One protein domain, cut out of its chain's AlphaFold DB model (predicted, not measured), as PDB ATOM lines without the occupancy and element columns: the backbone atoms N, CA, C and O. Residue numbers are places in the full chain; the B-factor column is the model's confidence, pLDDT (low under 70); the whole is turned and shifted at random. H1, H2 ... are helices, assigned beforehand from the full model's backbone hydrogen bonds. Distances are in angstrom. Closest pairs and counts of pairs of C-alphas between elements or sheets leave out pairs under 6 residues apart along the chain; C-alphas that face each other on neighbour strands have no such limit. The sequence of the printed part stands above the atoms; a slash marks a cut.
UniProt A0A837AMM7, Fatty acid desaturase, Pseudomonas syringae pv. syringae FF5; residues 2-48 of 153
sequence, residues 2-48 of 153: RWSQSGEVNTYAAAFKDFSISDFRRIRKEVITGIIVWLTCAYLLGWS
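This is residues 2 to 48 of the 153 residues of the protein "Fatty acid desaturase" of Pseudomonas syringae pv. syringae FF5 (UniProt A0A837AMM7). One long helix, H2, sticks out as an arm with residues 25 to 38 standing free, and a small, loosely wound head before it holds the short helix H1. The head and arm meet through the link of residues 16 to 20, and H2 makes much of the length. The printed part has 47 residues with two named helices, H1 then H2, and no named strand; its class is all helix. It is extended, with a radius of gyration of the C-alphas of 16.8 A, and flat, spanning 47 by 24 by 13 A.

H2, residues 21 to 44, and H1, residues 11 to 15, are apart, with no C-alpha of the one within 8 A of the other. A tight link of 5 residues joins them. In H1 and H2 every O i to N i+4 pair is within hydrogen-bond range.

H2 runs 34.5 A from C-alpha 21 at (-36.825, 11.158, 45.445) to C-alpha 44 at (-31.716, -13.291, 69.258). H1 begins at C-alpha 11, (-31.566, -0.944, 30.915), and measures 6.0 A.

The C-alphas of Glu 8 and Gly 46, the two farthest apart, are 47.5 A apart. The printed part has no cut. The model's pLDDT is under 70 at residues 2 to 13.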
ATOM      1  N   ARG A   2     -18.522   6.134  27.969       48.00
ATOM      2  CA  ARG A   2     -19.612   7.117  28.176       48.00
ATOM      3  C   ARG A   2     -21.012   6.594  27.815       48.00
ATOM      4  O   ARG A   2     -22.002   7.230  28.149       48.00
ATOM      5  N   TRP A   3     -21.093   5.431  27.175       45.06
ATOM      6  CA  TRP A   3     -22.322   4.835  26.647       45.06
ATOM      7  C   TRP A   3     -23.203   4.197  27.736       45.06
ATOM      8  O   TRP A   3     -24.379   3.950  27.513       45.06
ATOM      9  N   SER A   4     -22.661   3.969  28.938       49.28
ATOM     10  CA  SER A   4     -23.389   3.377  30.073       49.28
ATOM     11  C   SER A   4     -24.155   4.390  30.938       49.28
ATOM     12  O   SER A   4     -24.828   3.990  31.887       49.28
ATOM     13  N   GLN A   5     -24.042   5.693  30.651       50.62
ATOM     14  CA  GLN A   5     -24.530   6.761  31.535       50.62
ATOM     15  C   GLN A   5     -25.880   7.366  31.131       50.62
ATOM     16  O   GLN A   5     -26.453   8.111  31.923       50.62
ATOM     17  N   SER A   6     -26.415   7.059  29.944       54.91
ATOM     18  CA  SER A   6     -27.753   7.504  29.543       54.91
ATOM     19  C   SER A   6     -28.773   6.366  29.645       54.91
ATOM     20  O   SER A   6     -28.502   5.214  29.304       54.91
ATOM     21  N   GLY A   7     -29.979   6.698  30.115       53.00
ATOM     22  CA  GLY A   7     -31.095   5.755  30.253       53.00
ATOM     23  C   GLY A   7     -31.653   5.221  28.932       53.00
ATOM     24  O   GLY A   7     -32.508   4.348  28.958       53.00
ATOM     25  N   GLU A   8     -31.181   5.716  27.786       58.31
ATOM     26  CA  GLU A   8     -31.580   5.220  26.461       58.31
ATOM     27  C   GLU A   8     -30.837   3.937  26.057       58.31
ATOM     28  O   GLU A   8     -31.359   3.150  25.277       58.31
ATOM     29  N   VAL A   9     -29.641   3.701  26.610       57.72
ATOM     30  CA  VAL A   9     -28.780   2.544  26.273       57.72
ATOM     31  C   VAL A   9     -28.501   1.636  27.470       57.72
ATOM     32  O   VAL A   9     -28.027   0.516  27.298       57.72
ATOM     33  N   ASN A  10     -28.808   2.089  28.687       65.50
ATOM     34  CA  ASN A  10     -28.621   1.316  29.906       65.50
ATOM     35  C   ASN A  10     -29.980   0.917  30.497       65.50
ATOM     36  O   ASN A  10     -30.674   1.740  31.094       65.50
ATOM     37  N   THR A  11     -30.326  -0.364  30.376       65.88
ATOM     38  CA  THR A  11     -31.566  -0.944  30.915       65.88
ATOM     39  C   THR A  11     -31.706  -0.761  32.428       65.88
ATOM     40  O   THR A  11     -32.823  -0.582  32.906       65.88
ATOM     41  N   TYR A  12     -30.603  -0.713  33.185       64.62
ATOM     42  CA  TYR A  12     -30.647  -0.391  34.614       64.62
ATOM     43  C   TYR A  12     -31.030   1.069  34.849       64.62
ATOM     44  O   TYR A  12     -31.888   1.350  35.678       64.62
ATOM     45  N   ALA A  13     -30.432   2.008  34.114       67.06
ATOM     46  CA  ALA A  13     -30.786   3.422  34.240       67.06
ATOM     47  C   ALA A  13     -32.222   3.696  33.753       67.06
ATOM     48  O   ALA A  13     -32.915   4.524  34.340       67.06
ATOM     49  N   ALA A  14     -32.690   2.962  32.739       73.94
ATOM     50  CA  ALA A  14     -34.079   2.985  32.295       73.94
ATOM     51  C   ALA A  14     -35.040   2.490  33.390       73.94
ATOM     52  O   ALA A  14     -36.047   3.144  33.650       73.94
ATOM     53  N   ALA A  15     -34.708   1.391  34.077       76.38
ATOM     54  CA  ALA A  15     -35.555   0.793  35.114       76.38
ATOM     55  C   ALA A  15     -35.822   1.721  36.312       76.38
ATOM     56  O   ALA A  15     -36.851   1.591  36.971       76.38
ATOM     57  N   PHE A  16     -34.922   2.670  36.588       81.12
ATOM     58  CA  PHE A  16     -35.073   3.637  37.682       81.12
ATOM     59  C   PHE A  16     -35.503   5.034  37.222       81.12
ATOM     60  O   PHE A  16     -35.598   5.937  38.051       81.12
ATOM     61  N   LYS A  17     -35.773   5.233  35.925       81.38
ATOM     62  CA  LYS A  17     -36.143   6.545  35.370       81.38
ATOM     63  C   LYS A  17     -37.413   7.116  36.008       81.38
ATOM     64  O   LYS A  17     -37.510   8.327  36.185       81.38
ATOM     65  N   ASP A  18     -38.337   6.241  36.389       84.12
ATOM     66  CA  ASP A  18     -39.635   6.622  36.950       84.12
ATOM     67  C   ASP A  18     -39.616   6.770  38.484       84.12
ATOM     68  O   ASP A  18     -40.637   7.084  39.091       84.12
ATOM     69  N   PHE A  19     -38.465   6.560  39.135       89.19
ATOM     70  CA  PHE A  19     -38.361   6.626  40.592       89.19
ATOM     71  C   PHE A  19     -38.214   8.073  41.059       89.19
ATOM     72  O   PHE A  19     -37.290   8.798  40.686       89.19
ATOM     73  N   SER A  20     -39.098   8.480  41.963       93.31
ATOM     74  CA  SER A  20     -39.031   9.779  42.620       93.31
ATOM     75  C   SER A  20     -38.006   9.795  43.759       93.31
ATOM     76  O   SER A  20     -37.582   8.765  44.293       93.31
ATOM     77  N   ILE A  21     -37.652  10.993  44.235       92.44
ATOM     78  CA  ILE A  21     -36.825  11.158  45.445       92.44
ATOM     79  C   ILE A  21     -37.476  10.475  46.661       92.44
ATOM     80  O   ILE A  21     -36.775   9.927  47.516       92.44
ATOM     81  N   SER A  22     -38.808  10.501  46.759       95.69
ATOM     82  CA  SER A  22     -39.553   9.792  47.805       95.69
ATOM     83  C   SER A  22     -39.385   8.280  47.716       95.69
ATOM     84  O   SER A  22     -39.186   7.659  48.760       95.69
ATOM     85  N   ASP A  23     -39.374   7.704  46.513       94.25
ATOM     86  CA  ASP A  23     -39.168   6.264  46.319       94.25
ATOM     87  C   ASP A  23     -37.770   5.857  46.774       94.25
ATOM     88  O   ASP A  23     -37.620   4.943  47.581       94.25
ATOM     89  N   PHE A  24     -36.738   6.615  46.397       93.69
ATOM     90  CA  PHE A  24     -35.382   6.358  46.888       93.69
ATOM     91  C   PHE A  24     -35.263   6.487  48.411       93.69
ATOM     92  O   PHE A  24     -34.559   5.704  49.052       93.69
ATOM     93  N   ARG A  25     -35.950   7.459  49.027       96.50
ATOM     94  CA  ARG A  25     -35.992   7.584  50.495       96.50
ATOM     95  C   ARG A  25     -36.687   6.389  51.140       96.50
ATOM     96  O   ARG A  25     -36.228   5.928  52.184       96.50
ATOM     97  N   ARG A  26     -37.769   5.899  50.536       96.88
ATOM     98  CA  ARG A  26     -38.485   4.706  50.987       96.88
ATOM     99  C   ARG A  26     -37.596   3.465  50.896       96.88
ATOM    100  O   ARG A  26     -37.408   2.820  51.919       96.88
ATOM    101  N   ILE A  27     -36.958   3.221  49.752       94.94
ATOM    102  CA  ILE A  27     -36.021   2.102  49.548       94.94
ATOM    103  C   ILE A  27     -34.916   2.121  50.603       94.94
ATOM    104  O   ILE A  27     -34.630   1.105  51.223       94.94
ATOM    105  N   ARG A  28     -34.316   3.288  50.880       97.00
ATOM    106  CA  ARG A  28     -33.287   3.404  51.929       97.00
ATOM    107  C   ARG A  28     -33.814   2.999  53.303       97.00
ATOM    108  O   ARG A  28     -33.127   2.278  54.020       97.00
ATOM    109  N   LYS A  29     -35.019   3.445  53.673       98.38
ATOM    110  CA  LYS A  29     -35.655   3.055  54.941       98.38
ATOM    111  C   LYS A  29     -35.933   1.554  54.988       98.38
ATOM    112  O   LYS A  29     -35.663   0.939  56.015       98.38
ATOM    113  N   GLU A  30     -36.432   0.972  53.901       98.06
ATOM    114  CA  GLU A  30     -36.693  -0.468  53.788       98.06
ATOM    115  C   GLU A  30     -35.397  -1.279  53.931       98.06
ATOM    116  O   GLU A  30     -35.353  -2.215  54.725       98.06
ATOM    117  N   VAL A  31     -34.309  -0.861  53.272       98.12
ATOM    118  CA  VAL A  31     -32.984  -1.492  53.395       98.12
ATOM    119  C   VAL A  31     -32.447  -1.397  54.824       98.12
ATOM    120  O   VAL A  31     -32.037  -2.409  55.385       98.12
ATOM    121  N   ILE A  32     -32.477  -0.210  55.442       98.56
ATOM    122  CA  ILE A  32     -32.022  -0.025  56.832       98.56
ATOM    123  C   ILE A  32     -32.848  -0.894  57.784       98.56
ATOM    124  O   ILE A  32     -32.288  -1.563  58.648       98.56
ATOM    125  N   THR A  33     -34.169  -0.922  57.606       98.56
ATOM    126  CA  THR A  33     -35.067  -1.754  58.417       98.56
ATOM    127  C   THR A  33     -34.739  -3.234  58.238       98.56
ATOM    128  O   THR A  33     -34.644  -3.956  59.224       98.56
ATOM    129  N   GLY A  34     -34.490  -3.680  57.004       98.31
ATOM    130  CA  GLY A  34     -34.073  -5.050  56.710       98.31
ATOM    131  C   GLY A  34     -32.757  -5.428  57.392       98.31
ATOM    132  O   GLY A  34     -32.670  -6.500  57.987       98.31
ATOM    133  N   ILE A  35     -31.762  -4.533  57.382       98.12
ATOM    134  CA  ILE A  35     -30.489  -4.729  58.097       98.12
ATOM    135  C   ILE A  35     -30.734  -4.858  59.603       98.12
ATOM    136  O   ILE A  35     -30.223  -5.788  60.222       98.12
ATOM    137  N   ILE A  36     -31.533  -3.958  60.191       98.56
ATOM    138  CA  ILE A  36     -31.867  -4.000  61.622       98.56
ATOM    139  C   ILE A  36     -32.534  -5.331  61.967       98.56
ATOM    140  O   ILE A  36     -32.070  -6.013  62.873       98.56
ATOM    141  N   VAL A  37     -33.563  -5.739  61.217       98.38
ATOM    142  CA  VAL A  37     -34.267  -7.013  61.431       98.38
ATOM    143  C   VAL A  37     -33.303  -8.195  61.355       98.38
ATOM    144  O   VAL A  37     -33.327  -9.057  62.229       98.38
ATOM    145  N   TRP A  38     -32.425  -8.232  60.353       97.38
ATOM    146  CA  TRP A  38     -31.476  -9.329  60.175       97.38
ATOM    147  C   TRP A  38     -30.456  -9.410  61.319       97.38
ATOM    148  O   TRP A  38     -30.217 -10.494  61.848       97.38
ATOM    149  N   LEU A  39     -29.918  -8.269  61.767       96.88
ATOM    150  CA  LEU A  39     -29.016  -8.203  62.922       96.88
ATOM    151  C   LEU A  39     -29.730  -8.553  64.234       96.88
ATOM    152  O   LEU A  39     -29.154  -9.233  65.081       96.88
ATOM    153  N   THR A  40     -30.988  -8.138  64.403       98.12
ATOM    154  CA  THR A  40     -31.813  -8.536  65.550       98.12
ATOM    155  C   THR A  40     -32.037 -10.045  65.558       98.12
ATOM    156  O   THR A  40     -31.855 -10.669  66.599       98.12
ATOM    157  N   CYS A  41     -32.356 -10.661  64.415       97.31
ATOM    158  CA  CYS A  41     -32.452 -12.117  64.303       97.31
ATOM    159  C   CYS A  41     -31.120 -12.799  64.630       97.31
ATOM    160  O   CYS A  41     -31.109 -13.751  65.405       97.31
ATOM    161  N   ALA A  42     -30.004 -12.292  64.097       96.75
ATOM    162  CA  ALA A  42     -28.674 -12.830  64.373       96.75
ATOM    163  C   ALA A  42     -28.344 -12.807  65.870       96.75
ATOM    164  O   ALA A  42     -27.838 -13.791  66.406       96.75
ATOM    165  N   TYR A  43     -28.682 -11.707  66.547       96.88
ATOM    166  CA  TYR A  43     -28.507 -11.561  67.987       96.88
ATOM    167  C   TYR A  43     -29.418 -12.507  68.782       96.88
ATOM    168  O   TYR A  43     -28.931 -13.266  69.615       96.88
ATOM    169  N   LEU A  44     -30.729 -12.502  68.509       98.31
ATOM    170  CA  LEU A  44     -31.716 -13.291  69.258       98.31
ATOM    171  C   LEU A  44     -31.552 -14.804  69.061       98.31
ATOM    172  O   LEU A  44     -31.849 -15.573  69.971       98.31
ATOM    173  N   LEU A  45     -31.098 -15.231  67.881       97.25
ATOM    174  CA  LEU A  45     -30.896 -16.641  67.536       97.25
ATOM    175  C   LEU A  45     -29.445 -17.106  67.731       97.25
ATOM    176  O   LEU A  45     -29.147 -18.268  67.461       97.25
ATOM    177  N   GLY A  46     -28.548 -16.219  68.176       96.56
ATOM    178  CA  GLY A  46     -27.153 -16.552  68.474       96.56
ATOM    179  C   GLY A  46     -26.362 -17.057  67.263       96.56
ATOM    180  O   GLY A  46     -25.662 -18.063  67.359       96.56
ATOM    181  N   TRP A  47     -26.488 -16.402  66.106       97.19
ATOM    182  CA  TRP A  47     -25.776 -16.820  64.894       97.19
ATOM    183  C   TRP A  47     -24.260 -16.619  65.013       97.19
ATOM    184  O   TRP A  47     -23.789 -15.572  65.451       97.19
ATOM    185  N   SER A  48     -23.489 -17.597  64.532       96.94
ATOM    186  CA  SER A  48     -22.051 -17.440  64.279       96.94
ATOM    187  C   SER A  48     -21.842 -16.777  62.917       96.94
ATOM    188  O   SER A  48     -22.413 -17.206  61.909       96.94
TER     189      SER A  48